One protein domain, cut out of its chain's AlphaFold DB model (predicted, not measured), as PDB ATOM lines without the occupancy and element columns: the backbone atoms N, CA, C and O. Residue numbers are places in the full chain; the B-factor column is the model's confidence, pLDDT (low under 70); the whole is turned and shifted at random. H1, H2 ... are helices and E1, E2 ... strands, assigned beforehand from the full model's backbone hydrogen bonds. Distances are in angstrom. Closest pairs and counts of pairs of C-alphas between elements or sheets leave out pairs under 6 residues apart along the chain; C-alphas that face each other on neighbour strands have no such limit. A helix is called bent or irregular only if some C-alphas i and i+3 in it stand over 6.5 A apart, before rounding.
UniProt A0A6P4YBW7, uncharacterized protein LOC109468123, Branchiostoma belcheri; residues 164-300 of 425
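AT A GLANCE: This is residues 164 to 300 of the 425 residues of the protein "uncharacterized protein LOC109468123" of Branchiostoma belcheri (UniProt A0A6P4YBW7). One antiparallel sheet of eight strands is curled like part of a barrel, open along one side, with H1 packed on its hollow side at one end of the strands. The long link of residues 177 to 193 runs between the two edge strands, E2 and E3, across the open side, and the small helix H2 only grazes the sheet. The printed part has 137 residues, with two named helices and eight named strands in the order E1 E2 E3 H1 E4 E5 H2 E6 E7 E8, and the class is mostly strand. The sheet's order is E2 E1 E8 E7 E4 E5 E6 E3. The whole is compact, with a radius of gyration of the C-alphas of 14.6 A, and its C-alphas span 41 by 39 by 26 A.

HOW THE PARTS SIT: E1, residues 164 to 168, and E2, residues 171 to 176, form a hairpin at 147 degrees between their directions, with N 166 and O 173 2.8 A apart. E2 is an edge strand. E3, residues 194 to 199, is the other edge strand and is apart from E2. Residues 187 to 188 make a short antiparallel pairing with residues 194 to 195 of E3. H1, residues 202 to 212, is on the sheet, and two layers are formed, a helix on one face of a sheet. E4, residues 221 to 227, and E5, residues 233 to 241, form a hairpin at 164 degrees, with N 224 and O 237 2.8 A apart. The closest C-alphas of H1 and E5 are those of Leu 212 and Asp 241, 6.4 A apart. H2, residues 249 to 252, only grazes the sheet with its residues 250 to 252, and is apart from H1. E6, residues 262 to 268, is antiparallel to E5, with N 238 and O 265 2.8 A apart, and antiparallel to E3 at 171 degrees, with N 196 and O 266 2.9 A apart. E7, residues 278 to 287, is antiparallel to E4 at 150 degrees, with N 227 and O 280 2.8 A apart. The closest C-alphas of H1 and E7 are those of Ala 211 and Val 287, 5.0 A apart. E8, residues 290 to 299, forms a hairpin with E7, with N 294 and O 283 2.9 A apart, and is antiparallel to E1 at 160 degrees, with N 167 and O 295 2.8 A apart. In H1, 5 of 7 O i to N i+4 pairs are within hydrogen-bond range; H2 is too short for such a pair.

IN THESE COORDINATES: E1 begins at C-alpha 164, (174.932, 183.953, 154.203), and is 13.0 A long; E2 is 17.0 A and E3 16.8 A. H1 is 13.9 A from C-alpha 202, (181.390, 179.541, 169.307), to C-alpha 212, and is irregular, with C-alphas 207 and 210 7.2 A apart. E4 is 19.6 A, E5 24.5 A, H2 5.2 A and E6 20.0 A. E7 is 27.2 A and E8 28.6 A, ending at C-alpha 299, (173.505, 180.718, 148.473).

THE WHOLE: The C-alphas farthest apart are those of Thr 215 and Thr 274, at 42.1 A. The sheet is twisted, its C-alphas lying up to 12.8 A off its best plane, and its curl is 109 degrees. The printed part has no cut. The link from E2 to E3, with 17 residues between them, is long. Mean pLDDT of the printed part is 77.0; it is under 70 at residues 177 to 191, 215 to 219, 253 to 257, 259, 271 to 277 and 300.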
ATOM      1  N   PHE A 164     176.339 184.325 154.335       79.06
ATOM      2  CA  PHE A 164     174.932 183.953 154.203       79.06
ATOM      3  C   PHE A 164     174.050 184.997 154.893       79.06
ATOM      4  O   PHE A 164     174.489 185.678 155.828       79.06
ATOM      5  N   ASP A 165     172.810 185.115 154.424       83.31
ATOM      6  CA  ASP A 165     171.882 186.135 154.900       83.31
ATOM      7  C   ASP A 165     170.962 185.531 155.971       83.31
ATOM      8  O   ASP A 165     170.398 184.446 155.804       83.31
ATOM      9  N   VAL A 166     170.805 186.232 157.091       85.75
ATOM     10  CA  VAL A 166     169.847 185.899 158.147       85.75
ATOM     11  C   VAL A 166     168.843 187.024 158.250       85.75
ATOM     12  O   VAL A 166     169.214 188.166 158.517       85.75
ATOM     13  N   VAL A 167     167.569 186.691 158.103       87.31
ATOM     14  CA  VAL A 167     166.465 187.622 158.303       87.31
ATOM     15  C   VAL A 167     165.806 187.297 159.637       87.31
ATOM     16  O   VAL A 167     165.226 186.226 159.808       87.31
ATOM     17  N   ILE A 168     165.902 188.215 160.597       86.56
ATOM     18  CA  ILE A 168     165.267 188.094 161.914       86.56
ATOM     19  C   ILE A 168     164.143 189.114 161.966       86.56
ATOM     20  O   ILE A 168     164.397 190.316 161.960       86.56
ATOM     21  N   ASN A 169     162.893 188.648 162.007       87.19
ATOM     22  CA  ASN A 169     161.722 189.530 162.057       87.19
ATOM     23  C   ASN A 169     161.716 190.618 160.961       87.19
ATOM     24  O   ASN A 169     161.337 191.763 161.196       87.19
ATOM     25  N   GLY A 170     162.164 190.247 159.759       84.94
ATOM     26  CA  GLY A 170     162.252 191.140 158.601       84.94
ATOM     27  C   GLY A 170     163.530 191.982 158.514       84.94
ATOM     28  O   GLY A 170     163.737 192.619 157.485       84.94
ATOM     29  N   GLU A 171     164.400 191.976 159.529       89.19
ATOM     30  CA  GLU A 171     165.710 192.633 159.468       89.19
ATOM     31  C   GLU A 171     166.783 191.679 158.943       89.19
ATOM     32  O   GLU A 171     167.052 190.642 159.550       89.19
ATOM     33  N   GLU A 172     167.424 192.049 157.838       89.12
ATOM     34  CA  GLU A 172     168.478 191.266 157.194       89.12
ATOM     35  C   GLU A 172     169.864 191.583 157.775       89.12
ATOM     36  O   GLU A 172     170.230 192.743 157.979       89.12
ATOM     37  N   ARG A 173     170.652 190.538 158.046       87.75
ATOM     38  CA  ARG A 173     172.047 190.617 158.498       87.75
ATOM     39  C   ARG A 173     172.892 189.565 157.797       87.75
ATOM     40  O   ARG A 173     172.437 188.448 157.588       87.75
ATOM     41  N   GLN A 174     174.147 189.905 157.527       85.12
ATOM     42  CA  GLN A 174     175.105 189.004 156.891       85.12
ATOM     43  C   GLN A 174     176.077 188.421 157.906       85.12
ATOM     44  O   GLN A 174     176.570 189.126 158.790       85.12
ATOM     45  N   TYR A 175     176.362 187.132 157.761       78.62
ATOM     46  CA  TYR A 175     177.276 186.393 158.626       78.62
ATOM     47  C   TYR A 175     178.247 185.538 157.788       78.62
ATOM     48  O   TYR A 175     177.898 185.165 156.666       78.62
ATOM     49  N   PRO A 176     179.458 185.224 158.297       75.69
ATOM     50  CA  PRO A 176     180.447 184.409 157.580       75.69
ATOM     51  C   PRO A 176     179.936 183.006 157.255       75.69
ATOM     52  O   PRO A 176     179.250 182.417 158.081       75.69
ATOM     53  N   ASP A 177     180.302 182.460 156.095       68.62
ATOM     54  CA  ASP A 177     179.771 181.197 155.571       68.62
ATOM     55  C   ASP A 177     179.732 180.062 156.609       68.62
ATOM     56  O   ASP A 177     180.755 179.624 157.142       68.62
ATOM     57  N   PHE A 178     178.518 179.562 156.842       67.19
ATOM     58  CA  PHE A 178     178.222 178.462 157.748       67.19
ATOM     59  C   PHE A 178     178.995 177.188 157.394       67.19
ATOM     60  O   PHE A 178     179.495 176.514 158.289       67.19
ATOM     61  N   PHE A 179     179.117 176.868 156.101       65.06
ATOM     62  CA  PHE A 179     179.730 175.619 155.641       65.06
ATOM     63  C   PHE A 179     181.256 175.643 155.706       65.06
ATOM     64  O   PHE A 179     181.873 174.600 155.897       65.06
ATOM     65  N   SER A 180     181.863 176.831 155.620       58.72
ATOM     66  CA  SER A 180     183.316 177.002 155.743       58.72
ATOM     67  C   SER A 180     183.856 176.692 157.147       58.72
ATOM     68  O   SER A 180     185.054 176.489 157.317       58.72
ATOM     69  N   LEU A 181     182.970 176.658 158.150       54.69
ATOM     70  CA  LEU A 181     183.303 176.524 159.570       54.69
ATOM     71  C   LEU A 181     182.923 175.164 160.166       54.69
ATOM     72  O   LEU A 181     183.175 174.937 161.349       54.69
ATOM     73  N   LEU A 182     182.296 174.276 159.389       60.09
ATOM     74  CA  LEU A 182     181.998 172.922 159.840       60.09
ATOM     75  C   LEU A 182     183.274 172.089 159.684       60.09
ATOM     76  O   LEU A 182     183.592 171.656 158.583       60.09
ATOM     77  N   GLU A 183     184.005 171.850 160.775       56.03
ATOM     78  CA  GLU A 183     184.936 170.717 160.845       56.03
ATOM     79  C   GLU A 183     184.066 169.457 160.831       56.03
ATOM     80  O   GLU A 183     183.494 169.058 161.853       56.03
ATOM     81  N   SER A 184     183.793 168.933 159.643       55.94
ATOM     82  CA  SER A 184     182.724 167.968 159.453       55.94
ATOM     83  C   SER A 184     183.253 166.541 159.335       55.94
ATOM     84  O   SER A 184     184.298 166.264 158.746       55.94
ATOM     85  N   HIS A 185     182.508 165.610 159.925       55.22
ATOM     86  CA  HIS A 185     182.682 164.180 159.709       55.22
ATOM     87  C   HIS A 185     181.548 163.753 158.768       55.22
ATOM     88  O   HIS A 185     180.442 163.441 159.205       55.22
ATOM     89  N   ASP A 186     181.760 163.877 157.461       57.66
ATOM     90  CA  ASP A 186     180.664 163.850 156.482       57.66
ATOM     91  C   ASP A 186     180.155 162.450 156.131       57.66
ATOM     92  O   ASP A 186     180.947 161.563 155.805       57.66
ATOM     93  N   ALA A 187     178.825 162.303 156.032       52.41
ATOM     94  CA  ALA A 187     178.180 161.231 155.276       52.41
ATOM     95  C   ALA A 187     177.386 161.809 154.104       52.41
ATOM     96  O   ALA A 187     176.275 162.337 154.232       52.41
ATOM     97  N   ILE A 188     177.925 161.628 152.910       58.78
ATOM     98  CA  ILE A 188     177.129 161.730 151.698       58.78
ATOM     99  C   ILE A 188     176.516 160.366 151.485       58.78
ATOM    100  O   ILE A 188     177.229 159.383 151.304       58.78
ATOM    101  N   MET A 189     175.194 160.312 151.515       59.22
ATOM    102  CA  MET A 189     174.486 159.049 151.428       59.22
ATOM    103  C   MET A 189     174.213 158.677 149.969       59.22
ATOM    104  O   MET A 189     174.055 159.527 149.088       59.22
ATOM    105  N   ASN A 190     174.065 157.380 149.724       57.31
ATOM    106  CA  ASN A 190     173.900 156.814 148.378       57.31
ATOM    107  C   ASN A 190     172.501 157.077 147.772       57.31
ATOM    108  O   ASN A 190     172.205 156.656 146.655       57.31
ATOM    109  N   ASP A 191     171.644 157.817 148.490       64.44
ATOM    110  CA  ASP A 191     170.280 158.229 148.127       64.44
ATOM    111  C   ASP A 191     170.178 159.690 147.618       64.44
ATOM    112  O   ASP A 191     169.085 160.254 147.569       64.44
ATOM    113  N   CYS A 192     171.299 160.312 147.233       70.50
ATOM    114  CA  CYS A 192     171.416 161.746 146.912       70.50
ATOM    115  C   CYS A 192     171.140 162.689 148.099       70.50
ATOM    116  O   CYS A 192     170.920 163.891 147.880       70.50
ATOM    117  N   SER A 193     171.107 162.171 149.333       74.94
ATOM    118  CA  SER A 193     170.998 163.004 150.526       74.94
ATOM    119  C   SER A 193     172.375 163.396 151.050       74.94
ATOM    120  O   SER A 193     173.307 162.593 151.098       74.94
ATOM    121  N   LEU A 194     172.502 164.656 151.456       76.25
ATOM    122  CA  LEU A 194     173.654 165.134 152.205       76.25
ATOM    123  C   LEU A 194     173.309 165.129 153.681       76.25
ATOM    124  O   LEU A 194     172.303 165.721 154.088       76.25
ATOM    125  N   ARG A 195     174.156 164.471 154.465       79.00
ATOM    126  CA  ARG A 195     174.041 164.406 155.912       79.00
ATOM    127  C   ARG A 195     175.350 164.884 156.524       79.00
ATOM    128  O   ARG A 195     176.367 164.204 156.454       79.00
ATOM    129  N   LEU A 196     175.315 166.085 157.086       78.31
ATOM    130  CA  LEU A 196     176.454 166.672 157.784       78.31
ATOM    131  C   LEU A 196     176.161 166.665 159.270       78.31
ATOM    132  O   LEU A 196     175.032 166.942 159.690       78.31
ATOM    133  N   CYS A 197     177.189 166.409 160.059       80.00
ATOM    134  CA  CYS A 197     177.150 166.702 161.471       80.00
ATOM    135  C   CYS A 197     178.467 167.357 161.898       80.00
ATOM    136  O   CYS A 197     179.541 166.951 161.453       80.00
ATOM    137  N   SER A 198     178.369 168.393 162.732       80.06
ATOM    138  CA  SER A 198     179.533 169.064 163.311       80.06
ATOM    139  C   SER A 198     179.182 169.722 164.647       80.06
ATOM    140  O   SER A 198     178.010 169.939 164.981       80.06
ATOM    141  N   THR A 199     180.220 170.061 165.402       80.19
ATOM    142  CA  THR A 199     180.150 170.910 166.593       80.19
ATOM    143  C   THR A 199     179.739 172.325 166.199       80.19
ATOM    144  O   THR A 199     180.161 172.838 165.161       80.19
ATOM    145  N   LEU A 200     178.949 172.993 167.035       77.12
ATOM    146  CA  LEU A 200     178.611 174.388 166.782       77.12
ATOM    147  C   LEU A 200     179.826 175.301 166.966       77.12
ATOM    148  O   LEU A 200     180.513 175.235 167.980       77.12
ATOM    149  N   ASN A 201     180.057 176.201 166.010       73.44
ATOM    150  CA  ASN A 201     181.059 177.249 166.173       73.44
ATOM    151  C   ASN A 201     180.672 178.174 167.355       73.44
ATOM    152  O   ASN A 201     179.490 178.530 167.463       73.44
ATOM    153  N   PRO A 202     181.638 178.641 168.176       75.56
ATOM    154  CA  PRO A 202     181.390 179.541 169.307       75.56
ATOM    155  C   PRO A 202     180.513 180.761 168.993       75.56
ATOM    156  O   PRO A 202     179.731 181.207 169.831       75.56
ATOM    157  N   TYR A 203     180.608 181.306 167.779       72.69
ATOM    158  CA  TYR A 203     179.795 182.444 167.355       72.69
ATOM    159  C   TYR A 203     178.297 182.105 167.311       72.69
ATOM    160  O   TYR A 203     177.455 182.840 167.831       72.69
ATOM    161  N   TRP A 204     177.965 180.961 166.718       73.19
ATOM    162  CA  TRP A 204     176.595 180.462 166.620       73.19
ATOM    163  C   TRP A 204     176.071 179.936 167.943       73.19
ATOM    164  O   TRP A 204     174.881 180.071 168.229       73.19
ATOM    165  N   GLU A 205     176.961 179.381 168.759       76.12
ATOM    166  CA  GLU A 205     176.640 178.966 170.115       76.12
ATOM    167  C   GLU A 205     176.102 180.151 170.913       76.12
ATOM    168  O   GLU A 205     175.034 180.049 171.501       76.12
ATOM    169  N   VAL A 206     176.762 181.312 170.876       77.31
ATOM    170  CA  VAL A 206     176.274 182.514 171.574       77.31
ATOM    171  C   VAL A 206     174.889 182.947 171.082       77.31
ATOM    172  O   VAL A 206     174.053 183.341 171.896       77.31
ATOM    173  N   LEU A 207     174.628 182.860 169.775       74.88
ATOM    174  CA  LEU A 207     173.362 183.297 169.185       74.88
ATOM    175  C   LEU A 207     172.196 182.353 169.517       74.88
ATOM    176  O   LEU A 207     171.092 182.819 169.790       74.88
ATOM    177  N   LEU A 208     172.431 181.040 169.497       79.56
ATOM    178  CA  LEU A 208     171.382 180.026 169.644       79.56
ATOM    179  C   LEU A 208     171.256 179.472 171.065       79.56
ATOM    180  O   LEU A 208     170.196 178.945 171.401       79.56
ATOM    181  N   ARG A 209     172.281 179.618 171.918       83.75
ATOM    182  CA  ARG A 209     172.271 179.164 173.318       83.75
ATOM    183  C   ARG A 209     171.010 179.600 174.067       83.75
ATOM    184  O   ARG A 209     170.376 178.716 174.634       83.75
ATOM    185  N   PRO A 210     170.572 180.877 174.039       84.06
ATOM    186  CA  PRO A 210     169.379 181.286 174.783       84.06
ATOM    187  C   PRO A 210     168.112 180.524 174.372       84.06
ATOM    188  O   PRO A 210     167.271 180.239 175.218       84.06
ATOM    189  N   ALA A 211     167.993 180.172 173.088       82.00
ATOM    190  CA  ALA A 211     166.864 179.411 172.556       82.00
ATOM    191  C   ALA A 211     166.990 177.899 172.823       82.00
ATOM    192  O   ALA A 211     165.999 177.225 173.084       82.00
ATOM    193  N   LEU A 212     168.206 177.347 172.773       83.38
ATOM    194  CA  LEU A 212     168.467 175.929 173.059       83.38
ATOM    195  C   LEU A 212     168.368 175.616 174.559       83.38
ATOM    196  O   LEU A 212     167.963 174.519 174.948       83.38
ATOM    197  N   GLU A 213     168.725 176.574 175.411       79.81
ATOM    198  CA  GLU A 213     168.667 176.435 176.864       79.81
ATOM    199  C   GLU A 213     167.257 176.633 177.439       79.81
ATOM    200  O   GLU A 213     167.019 176.215 178.575       79.81
ATOM    201  N   GLU A 214     166.323 177.195 176.662       71.44
ATOM    202  CA  GLU A 214     164.965 177.512 177.106       71.44
ATOM    203  C   GLU A 214     164.201 176.260 177.590       71.44
ATOM    204  O   GLU A 214     164.242 175.180 176.994       71.44
ATOM    205  N   THR A 215     163.508 176.392 178.723       55.72
ATOM    206  CA  THR A 215     162.908 175.292 179.498       55.72
ATOM    207  C   THR A 215     161.507 174.898 179.012       55.72
ATOM    208  O   THR A 215     160.579 174.787 179.813       55.72
ATOM    209  N   HIS A 216     161.315 174.723 177.705       59.41
ATOM    210  CA  HIS A 216     160.073 174.170 177.145       59.41
ATOM    211  C   HIS A 216     160.196 172.654 176.897       59.41
ATOM    212  O   HIS A 216     161.296 172.113 176.883       59.41
ATOM    213  N   GLU A 217     159.075 171.954 176.676       55.47
ATOM    214  CA  GLU A 217     159.027 170.494 176.425       55.47
ATOM    215  C   GLU A 217     159.846 170.034 175.194       55.47
ATOM    216  O   GLU A 217     160.161 168.854 175.078       55.47
ATOM    217  N   ASN A 218     160.259 170.968 174.320       55.00
ATOM    218  CA  ASN A 218     161.183 170.760 173.190       55.00
ATOM    219  C   ASN A 218     162.572 171.407 173.402       55.00
ATOM    220  O   ASN A 218     163.304 171.637 172.438       55.00
ATOM    221  N   GLY A 219     162.932 171.733 174.646       67.94
ATOM    222  CA  GLY A 219     164.220 172.327 174.999       67.94
ATOM    223  C   GLY A 219     165.396 171.496 174.477       67.94
ATOM    224  O   GLY A 219     165.349 170.262 174.434       67.94
ATOM    225  N   GLY A 220     166.451 172.184 174.045       81.31
ATOM    226  CA  GLY A 220     167.644 171.569 173.468       81.31
ATOM    227  C   GLY A 220     167.543 171.180 171.991       81.31
ATOM    228  O   GLY A 220     168.450 170.510 171.504       81.31
ATOM    229  N   ARG A 221     166.488 171.571 171.256       88.69
ATOM    230  CA  ARG A 221     166.389 171.333 169.806       88.69
ATOM    231  C   ARG A 221     165.725 172.488 169.059       88.69
ATOM    232  O   ARG A 221     164.596 172.855 169.362       88.69
ATOM    233  N   ILE A 222     166.376 172.984 168.006       88.25
ATOM    234  CA  ILE A 222     165.802 173.972 167.075       88.25
ATOM    235  C   ILE A 222     165.897 173.424 165.658       88.25
ATOM    236  O   ILE A 222     166.978 173.071 165.197       88.25
ATOM    237  N   GLU A 223     164.770 173.358 164.957       91.50
ATOM    238  CA  GLU A 223     164.681 172.787 163.614       91.50
ATOM    239  C   GLU A 223     164.260 173.847 162.595       91.50
ATOM    240  O   GLU A 223     163.150 174.376 162.647       91.50
ATOM    241  N   PHE A 224     165.141 174.111 161.635       90.94
ATOM    242  CA  PHE A 224     164.876 174.959 160.485       90.94
ATOM    243  C   PHE A 224     164.458 174.108 159.292       90.94
ATOM    244  O   PHE A 224     165.190 173.222 158.841       90.94
ATOM    245  N   GLN A 225     163.280 174.402 158.743       93.12
ATOM    246  CA  GLN A 225     162.762 173.721 157.564       93.12
ATOM    247  C   GLN A 225     163.256 174.413 156.297       93.12
ATOM    248  O   GLN A 225     162.907 175.562 156.041       93.12
ATOM    249  N   CYS A 226     163.993 173.682 155.463       89.12
ATOM    250  CA  CYS A 226     164.589 174.225 154.248       89.12
ATOM    251  C   CYS A 226     163.735 174.023 153.013       89.12
ATOM    252  O   CYS A 226     163.143 172.950 152.822       89.12
ATOM    253  N   ARG A 227     163.721 175.043 152.157       88.00
ATOM    254  CA  ARG A 227     162.977 175.081 150.904       88.00
ATOM    255  C   ARG A 227     163.818 175.638 149.757       88.00
ATOM    256  O   ARG A 227     164.684 176.480 149.974       88.00
ATOM    257  N   ASP A 228     163.549 175.150 148.547       84.00
ATOM    258  CA  ASP A 228     164.103 175.710 147.307       84.00
ATOM    259  C   ASP A 228     163.313 176.940 146.816       84.00
ATOM    260  O   ASP A 228     162.320 177.350 147.423       84.00
ATOM    261  N   ARG A 229     163.710 177.494 145.659       79.38
ATOM    262  CA  ARG A 229     163.013 178.617 144.993       79.38
ATOM    263  C   ARG A 229     161.535 178.367 144.735       79.38
ATOM    264  O   ARG A 229     160.756 179.309 144.647       79.38
ATOM    265  N   GLN A 230     161.162 177.108 144.534       83.38
ATOM    266  CA  GLN A 230     159.797 176.680 144.256       83.38
ATOM    267  C   GLN A 230     159.038 176.325 145.545       83.38
ATOM    268  O   GLN A 230     157.963 175.730 145.474       83.38
ATOM    269  N   LEU A 231     159.582 176.684 146.715       84.19
ATOM    270  CA  LEU A 231     159.036 176.422 148.048       84.19
ATOM    271  C   LEU A 231     158.886 174.931 148.386       84.19
ATOM    272  O   LEU A 231     158.163 174.573 149.324       84.19
ATOM    273  N   ARG A 232     159.579 174.049 147.659       85.88
ATOM    274  CA  ARG A 232     159.572 172.607 147.917       85.88
ATOM    275  C   ARG A 232     160.528 172.301 149.057       85.88
ATOM    276  O   ARG A 232     161.629 172.834 149.100       85.88
ATOM    277  N   SER A 233     160.120 171.417 149.965       87.31
ATOM    278  CA  SER A 233     160.988 170.956 151.052       87.31
ATOM    279  C   SER A 233     162.199 170.213 150.484       87.31
ATOM    280  O   SER A 233     162.043 169.212 149.781       87.31
ATOM    281  N   VAL A 234     163.398 170.702 150.798       84.25
ATOM    282  CA  VAL A 234     164.669 170.116 150.333       84.25
ATOM    283  C   VAL A 234     165.502 169.529 151.460       84.25
ATOM    284  O   VAL A 234     166.404 168.739 151.201       84.25
ATOM    285  N   GLY A 235     165.177 169.842 152.711       88.44
ATOM    286  CA  GLY A 235     165.954 169.382 153.849       88.44
ATOM    287  C   GLY A 235     165.622 170.119 155.132       88.44
ATOM    288  O   GLY A 235     164.608 170.819 155.210       88.44
ATOM    289  N   LYS A 236     166.470 169.930 156.139       90.25
ATOM    290  CA  LYS A 236     166.369 170.541 157.463       90.25
ATOM    291  C   LYS A 236     167.766 170.813 158.027       90.25
ATOM    292  O   LYS A 236     168.660 169.987 157.837       90.25
ATOM    293  N   PHE A 237     167.919 171.922 158.747       87.00
ATOM    294  CA  PHE A 237     169.038 172.147 159.673       87.00
ATOM    295  C   PHE A 237     168.499 172.019 161.084       87.00
ATOM    296  O   PHE A 237     167.443 172.568 161.394       87.00
ATOM    297  N   ILE A 238     169.197 171.272 161.927       88.56
ATOM    298  CA  ILE A 238     168.752 171.001 163.283       88.56
ATOM    299  C   ILE A 238     169.904 171.280 164.232       88.56
ATOM    300  O   ILE A 238     170.974 170.692 164.105       88.56
ATOM    301  N   PHE A 239     169.667 172.177 165.175       88.12
ATOM    302  CA  PHE A 239     170.586 172.511 166.249       88.12
ATOM    303  C   PHE A 239     170.181 171.738 167.496       88.12
ATOM    304  O   PHE A 239     168.992 171.681 167.818       88.12
ATOM    305  N   PHE A 240     171.159 171.157 168.179       88.25
ATOM    306  CA  PHE A 240     170.965 170.331 169.361       88.25
ATOM    307  C   PHE A 240     171.814 170.839 170.525       88.25
ATOM    308  O   PHE A 240     172.976 171.187 170.333       88.25
ATOM    309  N   ASP A 241     171.249 170.815 171.730       88.75
ATOM    310  CA  ASP A 241     171.991 170.647 172.981       88.75
ATOM    311  C   ASP A 241     172.083 169.140 173.240       88.75
ATOM    312  O   ASP A 241     171.089 168.488 173.576       88.75
ATOM    313  N   VAL A 242     173.275 168.583 173.035       85.19
ATOM    314  CA  VAL A 242     173.512 167.132 173.077       85.19
ATOM    315  C   VAL A 242     173.304 166.572 174.490       85.19
ATOM    316  O   VAL A 242     172.966 165.403 174.659       85.19
ATOM    317  N   SER A 243     173.397 167.427 175.510       83.94
ATOM    318  CA  SER A 243     173.142 167.075 176.912       83.94
ATOM    319  C   SER A 243     171.651 166.859 177.201       83.94
ATOM    320  O   SER A 243     171.295 166.237 178.202       83.94
ATOM    321  N   LYS A 244     170.763 167.388 176.347       84.19
ATOM    322  CA  LYS A 244     169.300 167.326 176.511       84.19
ATOM    323  C   LYS A 244     168.611 166.449 175.472       84.19
ATOM    324  O   LYS A 244     167.538 165.919 175.746       84.19
ATOM    325  N   GLN A 245     169.182 166.333 174.277       85.19
ATOM    326  CA  GLN A 245     168.566 165.659 173.138       85.19
ATOM    327  C   GLN A 245     169.565 164.721 172.465       85.19
ATOM    328  O   GLN A 245     170.689 165.104 172.153       85.19
ATOM    329  N   MET A 246     169.123 163.495 172.184       82.75
ATOM    330  CA  MET A 246     169.936 162.542 171.433       82.75
ATOM    331  C   MET A 246     170.036 162.964 169.963       82.75
ATOM    332  O   MET A 246     169.037 163.322 169.332       82.75
ATOM    333  N   LEU A 247     171.242 162.860 169.400       82.19
ATOM    334  CA  LEU A 247     171.464 163.025 167.965       82.19
ATOM    335  C   LEU A 247     170.722 161.932 167.172       82.19
ATOM    336  O   LEU A 247     170.394 160.884 167.722       82.19
ATOM    337  N   PRO A 248     170.441 162.114 165.874       79.75
ATOM    338  CA  PRO A 248     169.927 161.029 165.039       79.75
ATOM    339  C   PRO A 248     170.872 159.818 165.025       79.75
ATOM    340  O   PRO A 248     172.082 160.001 165.030       79.75
ATOM    341  N   GLU A 249     170.334 158.599 164.928       77.06
ATOM    342  CA  GLU A 249     171.106 157.338 164.955       77.06
ATOM    343  C   GLU A 249     172.309 157.346 163.992       77.06
ATOM    344  O   GLU A 249     173.426 157.032 164.386       77.06
ATOM    345  N   TRP A 250     172.116 157.836 162.762       72.75
ATOM    346  CA  TRP A 250     173.190 157.950 161.766       72.75
ATOM    347  C   TRP A 250     174.308 158.934 162.157       72.75
ATOM    348  O   TRP A 250     175.420 158.811 161.662       72.75
ATOM    349  N   ALA A 251     174.022 159.921 163.011       74.62
ATOM    350  CA  ALA A 251     174.999 160.895 163.495       74.62
ATOM    351  C   ALA A 251     175.724 160.408 164.764       74.62
ATOM    352  O   ALA A 251     176.837 160.859 165.037       74.62
ATOM    353  N   GLN A 252     175.122 159.476 165.515       73.44
ATOM    354  CA  GLN A 252     175.709 158.902 166.729       73.44
ATOM    355  C   GLN A 252     176.878 157.954 166.416       73.44
ATOM    356  O   GLN A 252     177.885 157.973 167.118       73.44
ATOM    357  N   ASP A 253     176.764 157.142 165.360       56.94
ATOM    358  CA  ASP A 253     177.555 155.912 165.229       56.94
ATOM    359  C   ASP A 253     178.727 155.974 164.232       56.94
ATOM    360  O   ASP A 253     178.939 155.008 163.514       56.94
ATOM    361  N   LYS A 254     179.469 157.099 164.157       54.06
ATOM    362  CA  LYS A 254     180.836 157.222 163.558       54.06
ATOM    363  C   LYS A 254     181.284 158.665 163.263       54.06
ATOM    364  O   LYS A 254     182.450 158.859 162.935       54.06
ATOM    365  N   MET A 255     180.402 159.669 163.349       55.47
ATOM    366  CA  MET A 255     180.682 161.011 162.797       55.47
ATOM    367  C   MET A 255     180.553 162.171 163.800       55.47
ATOM    368  O   MET A 255     181.337 163.105 163.756       55.47
ATOM    369  N   CYS A 256     179.645 162.111 164.772       67.06
ATOM    370  CA  CYS A 256     179.504 163.148 165.801       67.06
ATOM    371  C   CYS A 256     179.391 162.522 167.190       67.06
ATOM    372  O   CYS A 256     178.356 162.622 167.850       67.06
ATOM    373  N   SER A 257     180.448 161.848 167.648       66.31
ATOM    374  CA  SER A 257     180.492 161.280 169.002       66.31
ATOM    375  C   SER A 257     180.716 162.387 170.045       66.31
ATOM    376  O   SER A 257     181.769 162.492 170.666       66.31
ATOM    377  N   MET A 258     179.731 163.276 170.183       70.38
ATOM    378  CA  MET A 258     179.694 164.317 171.203       70.38
ATOM    379  C   MET A 258     178.870 163.821 172.388       70.38
ATOM    380  O   MET A 258     177.778 163.286 172.205       70.38
ATOM    381  N   THR A 259     179.380 164.010 173.601       67.56
ATOM    382  CA  THR A 259     178.658 163.683 174.841       67.56
ATOM    383  C   THR A 259     178.101 164.918 175.542       67.56
ATOM    384  O   THR A 259     177.163 164.796 176.320       67.56
ATOM    385  N   GLU A 260     178.658 166.098 175.263       76.19
ATOM    386  CA  GLU A 260     178.260 167.388 175.836       76.19
ATOM    387  C   GLU A 260     178.436 168.504 174.790       76.19
ATOM    388  O   GLU A 260     179.195 168.353 173.827       76.19
ATOM    389  N   GLY A 261     177.748 169.632 174.987       83.31
ATOM    390  CA  GLY A 261     177.838 170.816 174.126       83.31
ATOM    391  C   GLY A 261     176.759 170.885 173.044       83.31
ATOM    392  O   GLY A 261     175.723 170.218 173.122       83.31
ATOM    393  N   TYR A 262     176.995 171.724 172.033       85.56
ATOM    394  CA  TYR A 262     176.028 171.989 170.969       85.56
ATOM    395  C   TYR A 262     176.486 171.420 169.635       85.56
ATOM    396  O   TYR A 262     177.643 171.569 169.238       85.56
ATOM    397  N   ALA A 263     175.547 170.817 168.918       85.50
ATOM    398  CA  ALA A 263     175.785 170.224 167.614       85.50
ATOM    399  C   ALA A 263     174.823 170.795 166.576       85.50
ATOM    400  O   ALA A 263     173.677 171.134 166.882       85.50
ATOM    401  N   VAL A 264     175.278 170.841 165.328       84.00
ATOM    402  CA  VAL A 264     174.409 171.031 164.173       84.00
ATOM    403  C   VAL A 264     174.381 169.768 163.335       84.00
ATOM    404  O   VAL A 264     175.403 169.163 163.025       84.00
ATOM    405  N   VAL A 265     173.171 169.405 162.934       85.75
ATOM    406  CA  VAL A 265     172.892 168.332 161.997       85.75
ATOM    407  C   VAL A 265     172.213 168.924 160.773       85.75
ATOM    408  O   VAL A 265     171.154 169.545 160.865       85.75
ATOM    409  N   VAL A 266     172.797 168.686 159.606       83.38
ATOM    410  CA  VAL A 266     172.242 169.093 158.318       83.38
ATOM    411  C   VAL A 266     171.765 167.852 157.591       83.38
ATOM    412  O   VAL A 266     172.526 166.907 157.410       83.38
ATOM    413  N   LYS A 267     170.507 167.848 157.149       85.44
ATOM    414  CA  LYS A 267     169.955 166.790 156.300       85.44
ATOM    415  C   LYS A 267     169.302 167.404 155.072       85.44
ATOM    416  O   LYS A 267     168.184 167.908 155.163       85.44
ATOM    417  N   MET A 268     169.960 167.318 153.922       81.81
ATOM    418  CA  MET A 268     169.382 167.674 152.623       81.81
ATOM    419  C   MET A 268     168.964 166.405 151.900       81.81
ATOM    420  O   MET A 268     169.772 165.509 151.727       81.81
ATOM    421  N   ASN A 269     167.706 166.306 151.482       76.94
ATOM    422  CA  ASN A 269     167.133 165.065 150.960       76.94
ATOM    423  C   ASN A 269     167.427 164.832 149.471       76.94
ATOM    424  O   ASN A 269     167.342 163.692 149.027       76.94
ATOM    425  N   LYS A 270     167.699 165.886 148.689       70.44
ATOM    426  CA  LYS A 270     167.986 165.789 147.248       70.44
ATOM    427  C   LYS A 270     168.896 166.930 146.804       70.44
ATOM    428  O   LYS A 270     168.404 168.028 146.554       70.44
ATOM    429  N   ILE A 271     170.187 166.654 146.660       66.75
ATOM    430  CA  ILE A 271     171.126 167.573 146.008       66.75
ATOM    431  C   ILE A 271     171.280 167.149 144.545       66.75
ATOM    432  O   ILE A 271     171.568 165.992 144.258       66.75
ATOM    433  N   ARG A 272     171.036 168.070 143.608       62.47
ATOM    434  CA  ARG A 272     171.271 167.869 142.164       62.47
ATOM    435  C   ARG A 272     172.186 168.960 141.628       62.47
ATOM    436  O   ARG A 272     172.007 170.111 142.022       62.47
ATOM    437  N   SER A 273     173.019 168.637 140.640       55.22
ATOM    438  CA  SER A 273     173.791 169.615 139.847       55.22
ATOM    439  C   SER A 273     172.949 170.741 139.236       55.22
ATOM    440  O   SER A 273     173.441 171.843 139.037       55.22
ATOM    441  N   THR A 274     171.669 170.486 138.950       52.78
ATOM    442  CA  THR A 274     170.730 171.456 138.354       52.78
ATOM    443  C   THR A 274     169.862 172.195 139.378       52.78
ATOM    444  O   THR A 274     168.963 172.951 138.998       52.78
ATOM    445  N   SER A 275     170.074 171.956 140.677       53.72
ATOM    446  CA  SER A 275     169.304 172.616 141.741       53.72
ATOM    447  C   SER A 275     169.587 174.113 141.727       53.72
ATOM    448  O   SER A 275     170.708 174.543 141.480       53.72
ATOM    449  N   SER A 276     168.564 174.929 141.990       53.88
ATOM    450  CA  SER A 276     168.792 176.360 142.166       53.88
ATOM    451  C   SER A 276     169.701 176.595 143.375       53.88
ATOM    452  O   SER A 276     169.408 176.126 144.469       53.88
ATOM    453  N   TYR A 277     170.758 177.359 143.124       65.38
ATOM    454  CA  TYR A 277     171.869 177.824 143.965       65.38
ATOM    455  C   TYR A 277     171.472 178.632 145.218       65.38
ATOM    456  O   TYR A 277     172.278 179.399 145.738       65.38
ATOM    457  N   TRP A 278     170.232 178.502 145.709       74.50
ATOM    458  CA  TRP A 278     169.883 178.952 147.053       74.50
ATOM    459  C   TRP A 278     168.830 178.090 147.743       74.50
ATOM    460  O   TRP A 278     167.918 177.554 147.110       74.50
ATOM    461  N   ILE A 279     168.954 178.007 149.065       81.75
ATOM    462  CA  ILE A 279     168.014 177.365 149.978       81.75
ATOM    463  C   ILE A 279     167.669 178.357 151.089       81.75
ATOM    464  O   ILE A 279     168.560 178.966 151.669       81.75
ATOM    465  N   GLN A 280     166.383 178.493 151.410       88.56
ATOM    466  CA  GLN A 280     165.920 179.240 152.581       88.56
ATOM    467  C   GLN A 280     165.455 178.258 153.642       88.56
ATOM    468  O   GLN A 280     164.618 177.395 153.368       88.56
ATOM    469  N   CYS A 281     165.984 178.396 154.848       89.31
ATOM    470  CA  CYS A 281     165.632 177.582 155.994       89.31
ATOM    471  C   CYS A 281     164.988 178.461 157.058       89.31
ATOM    472  O   CYS A 281     165.609 179.400 157.543       89.31
ATOM    473  N   SER A 282     163.749 178.142 157.416       91.94
ATOM    474  CA  SER A 282     162.931 178.984 158.292       91.94
ATOM    475  C   SER A 282     162.590 178.257 159.585       91.94
ATOM    476  O   SER A 282     162.247 177.069 159.553       91.94
ATOM    477  N   ALA A 283     162.632 178.971 160.706       91.31
ATOM    478  CA  ALA A 283     162.139 178.511 161.999       91.31
ATOM    479  C   ALA A 283     161.531 179.668 162.794       91.31
ATOM    480  O   ALA A 283     161.900 180.826 162.625       91.31
ATOM    481  N   ASN A 284     160.631 179.329 163.714       89.50
ATOM    482  CA  ASN A 284     160.210 180.239 164.769       89.50
ATOM    483  C   ASN A 284     161.048 179.928 166.007       89.50
ATOM    484  O   ASN A 284     160.930 178.837 166.565       89.50
ATOM    485  N   VAL A 285     161.902 180.865 166.403       86.19
ATOM    486  CA  VAL A 285     162.835 180.696 167.517       86.19
ATOM    487  C   VAL A 285     162.326 181.500 168.704       86.19
ATOM    488  O   VAL A 285     162.144 182.713 168.602       86.19
ATOM    489  N   THR A 286     162.078 180.829 169.824       83.81
ATOM    490  CA  THR A 286     161.687 181.487 171.072       83.81
ATOM    491  C   THR A 286     162.937 181.795 171.891       83.81
ATOM    492  O   THR A 286     163.854 180.984 171.981       83.81
ATOM    493  N   VAL A 287     163.023 183.033 172.375       80.56
ATOM    494  CA  VAL A 287     164.109 183.531 173.219       80.56
ATOM    495  C   VAL A 287     163.493 184.424 174.285       80.56
ATOM    496  O   VAL A 287     162.834 185.418 173.963       80.56
ATOM    497  N   TYR A 288     163.712 184.084 175.556       81.06
ATOM    498  CA  TYR A 288     163.170 184.808 176.711       81.06
ATOM    499  C   TYR A 288     161.641 184.993 176.639       81.06
ATOM    500  O   TYR A 288     161.117 186.059 176.968       81.06
ATOM    501  N   GLY A 289     160.918 183.969 176.176       78.69
ATOM    502  CA  GLY A 289     159.458 183.997 176.045       78.69
ATOM    503  C   GLY A 289     158.908 184.816 174.869       78.69
ATOM    504  O   GLY A 289     157.689 184.917 174.727       78.69
ATOM    505  N   ALA A 290     159.761 185.381 174.011       83.88
ATOM    506  CA  ALA A 290     159.359 186.032 172.765       83.88
ATOM    507  C   ALA A 290     159.735 185.160 171.560       83.88
ATOM    508  O   ALA A 290     160.864 184.684 171.467       83.88
ATOM    509  N   THR A 291     158.802 184.970 170.623       87.50
ATOM    510  CA  THR A 291     159.018 184.154 169.418       87.50
ATOM    511  C   THR A 291     159.350 185.031 168.219       87.50
ATOM    512  O   THR A 291     158.581 185.923 167.864       87.50
ATOM    513  N   TRP A 292     160.466 184.724 167.567       86.69
ATOM    514  CA  TRP A 292     161.005 185.460 166.432       86.69
ATOM    515  C   TRP A 292     161.015 184.564 165.190       86.69
ATOM    516  O   TRP A 292     161.575 183.465 165.246       86.69
ATOM    517  N   PRO A 293     160.417 184.990 164.064       90.75
ATOM    518  CA  PRO A 293     160.610 184.301 162.800       90.75
ATOM    519  C   PRO A 293     162.040 184.562 162.318       90.75
ATOM    520  O   PRO A 293     162.475 185.716 162.224       90.75
ATOM    521  N   VAL A 294     162.766 183.482 162.051       89.06
ATOM    522  CA  VAL A 294     164.150 183.506 161.583       89.06
ATOM    523  C   VAL A 294     164.229 182.757 160.264       89.06
ATOM    524  O   VAL A 294     163.903 181.570 160.196       89.06
ATOM    525  N   ASP A 295     164.704 183.444 159.233       88.94
ATOM    526  CA  ASP A 295     165.046 182.863 157.942       88.94
ATOM    527  C   ASP A 295     166.558 182.888 157.754       88.94
ATOM    528  O   ASP A 295     167.206 183.907 157.970       88.94
ATOM    529  N   VAL A 296     167.117 181.765 157.319       86.00
ATOM    530  CA  VAL A 296     168.522 181.635 156.944       86.00
ATOM    531  C   VAL A 296     168.579 181.307 155.460       86.00
ATOM    532  O   VAL A 296     168.062 180.272 155.032       86.00
ATOM    533  N   ILE A 297     169.164 182.198 154.668       84.69
ATOM    534  CA  ILE A 297     169.241 182.088 153.214       84.69
ATOM    535  C   ILE A 297     170.673 181.708 152.849       84.69
ATOM    536  O   ILE A 297     171.608 182.497 152.963       84.69
ATOM    537  N   PHE A 298     170.833 180.472 152.391       78.50
ATOM    538  CA  PHE A 298     172.094 179.940 151.903       78.50
ATOM    539  C   PHE A 298     172.135 180.085 150.394       78.50
ATOM    540  O   PHE A 298     171.307 179.488 149.709       78.50
ATOM    541  N   GLN A 299     173.109 180.822 149.873       75.00
ATOM    542  CA  GLN A 299     173.505 180.718 148.473       75.00
ATOM    543  C   GLN A 299     174.704 179.783 148.412       75.00
ATOM    544  O   GLN A 299     175.616 179.936 149.215       75.00
ATOM    545  N   TYR A 300     174.701 178.806 147.514       68.94
ATOM    546  CA  TYR A 300     175.849 177.922 147.334       68.94
ATOM    547  C   TYR A 300     176.031 177.583 145.864       68.94
ATOM    548  O   TYR A 300     175.055 177.418 145.127       68.94
TER     549      TYR A 300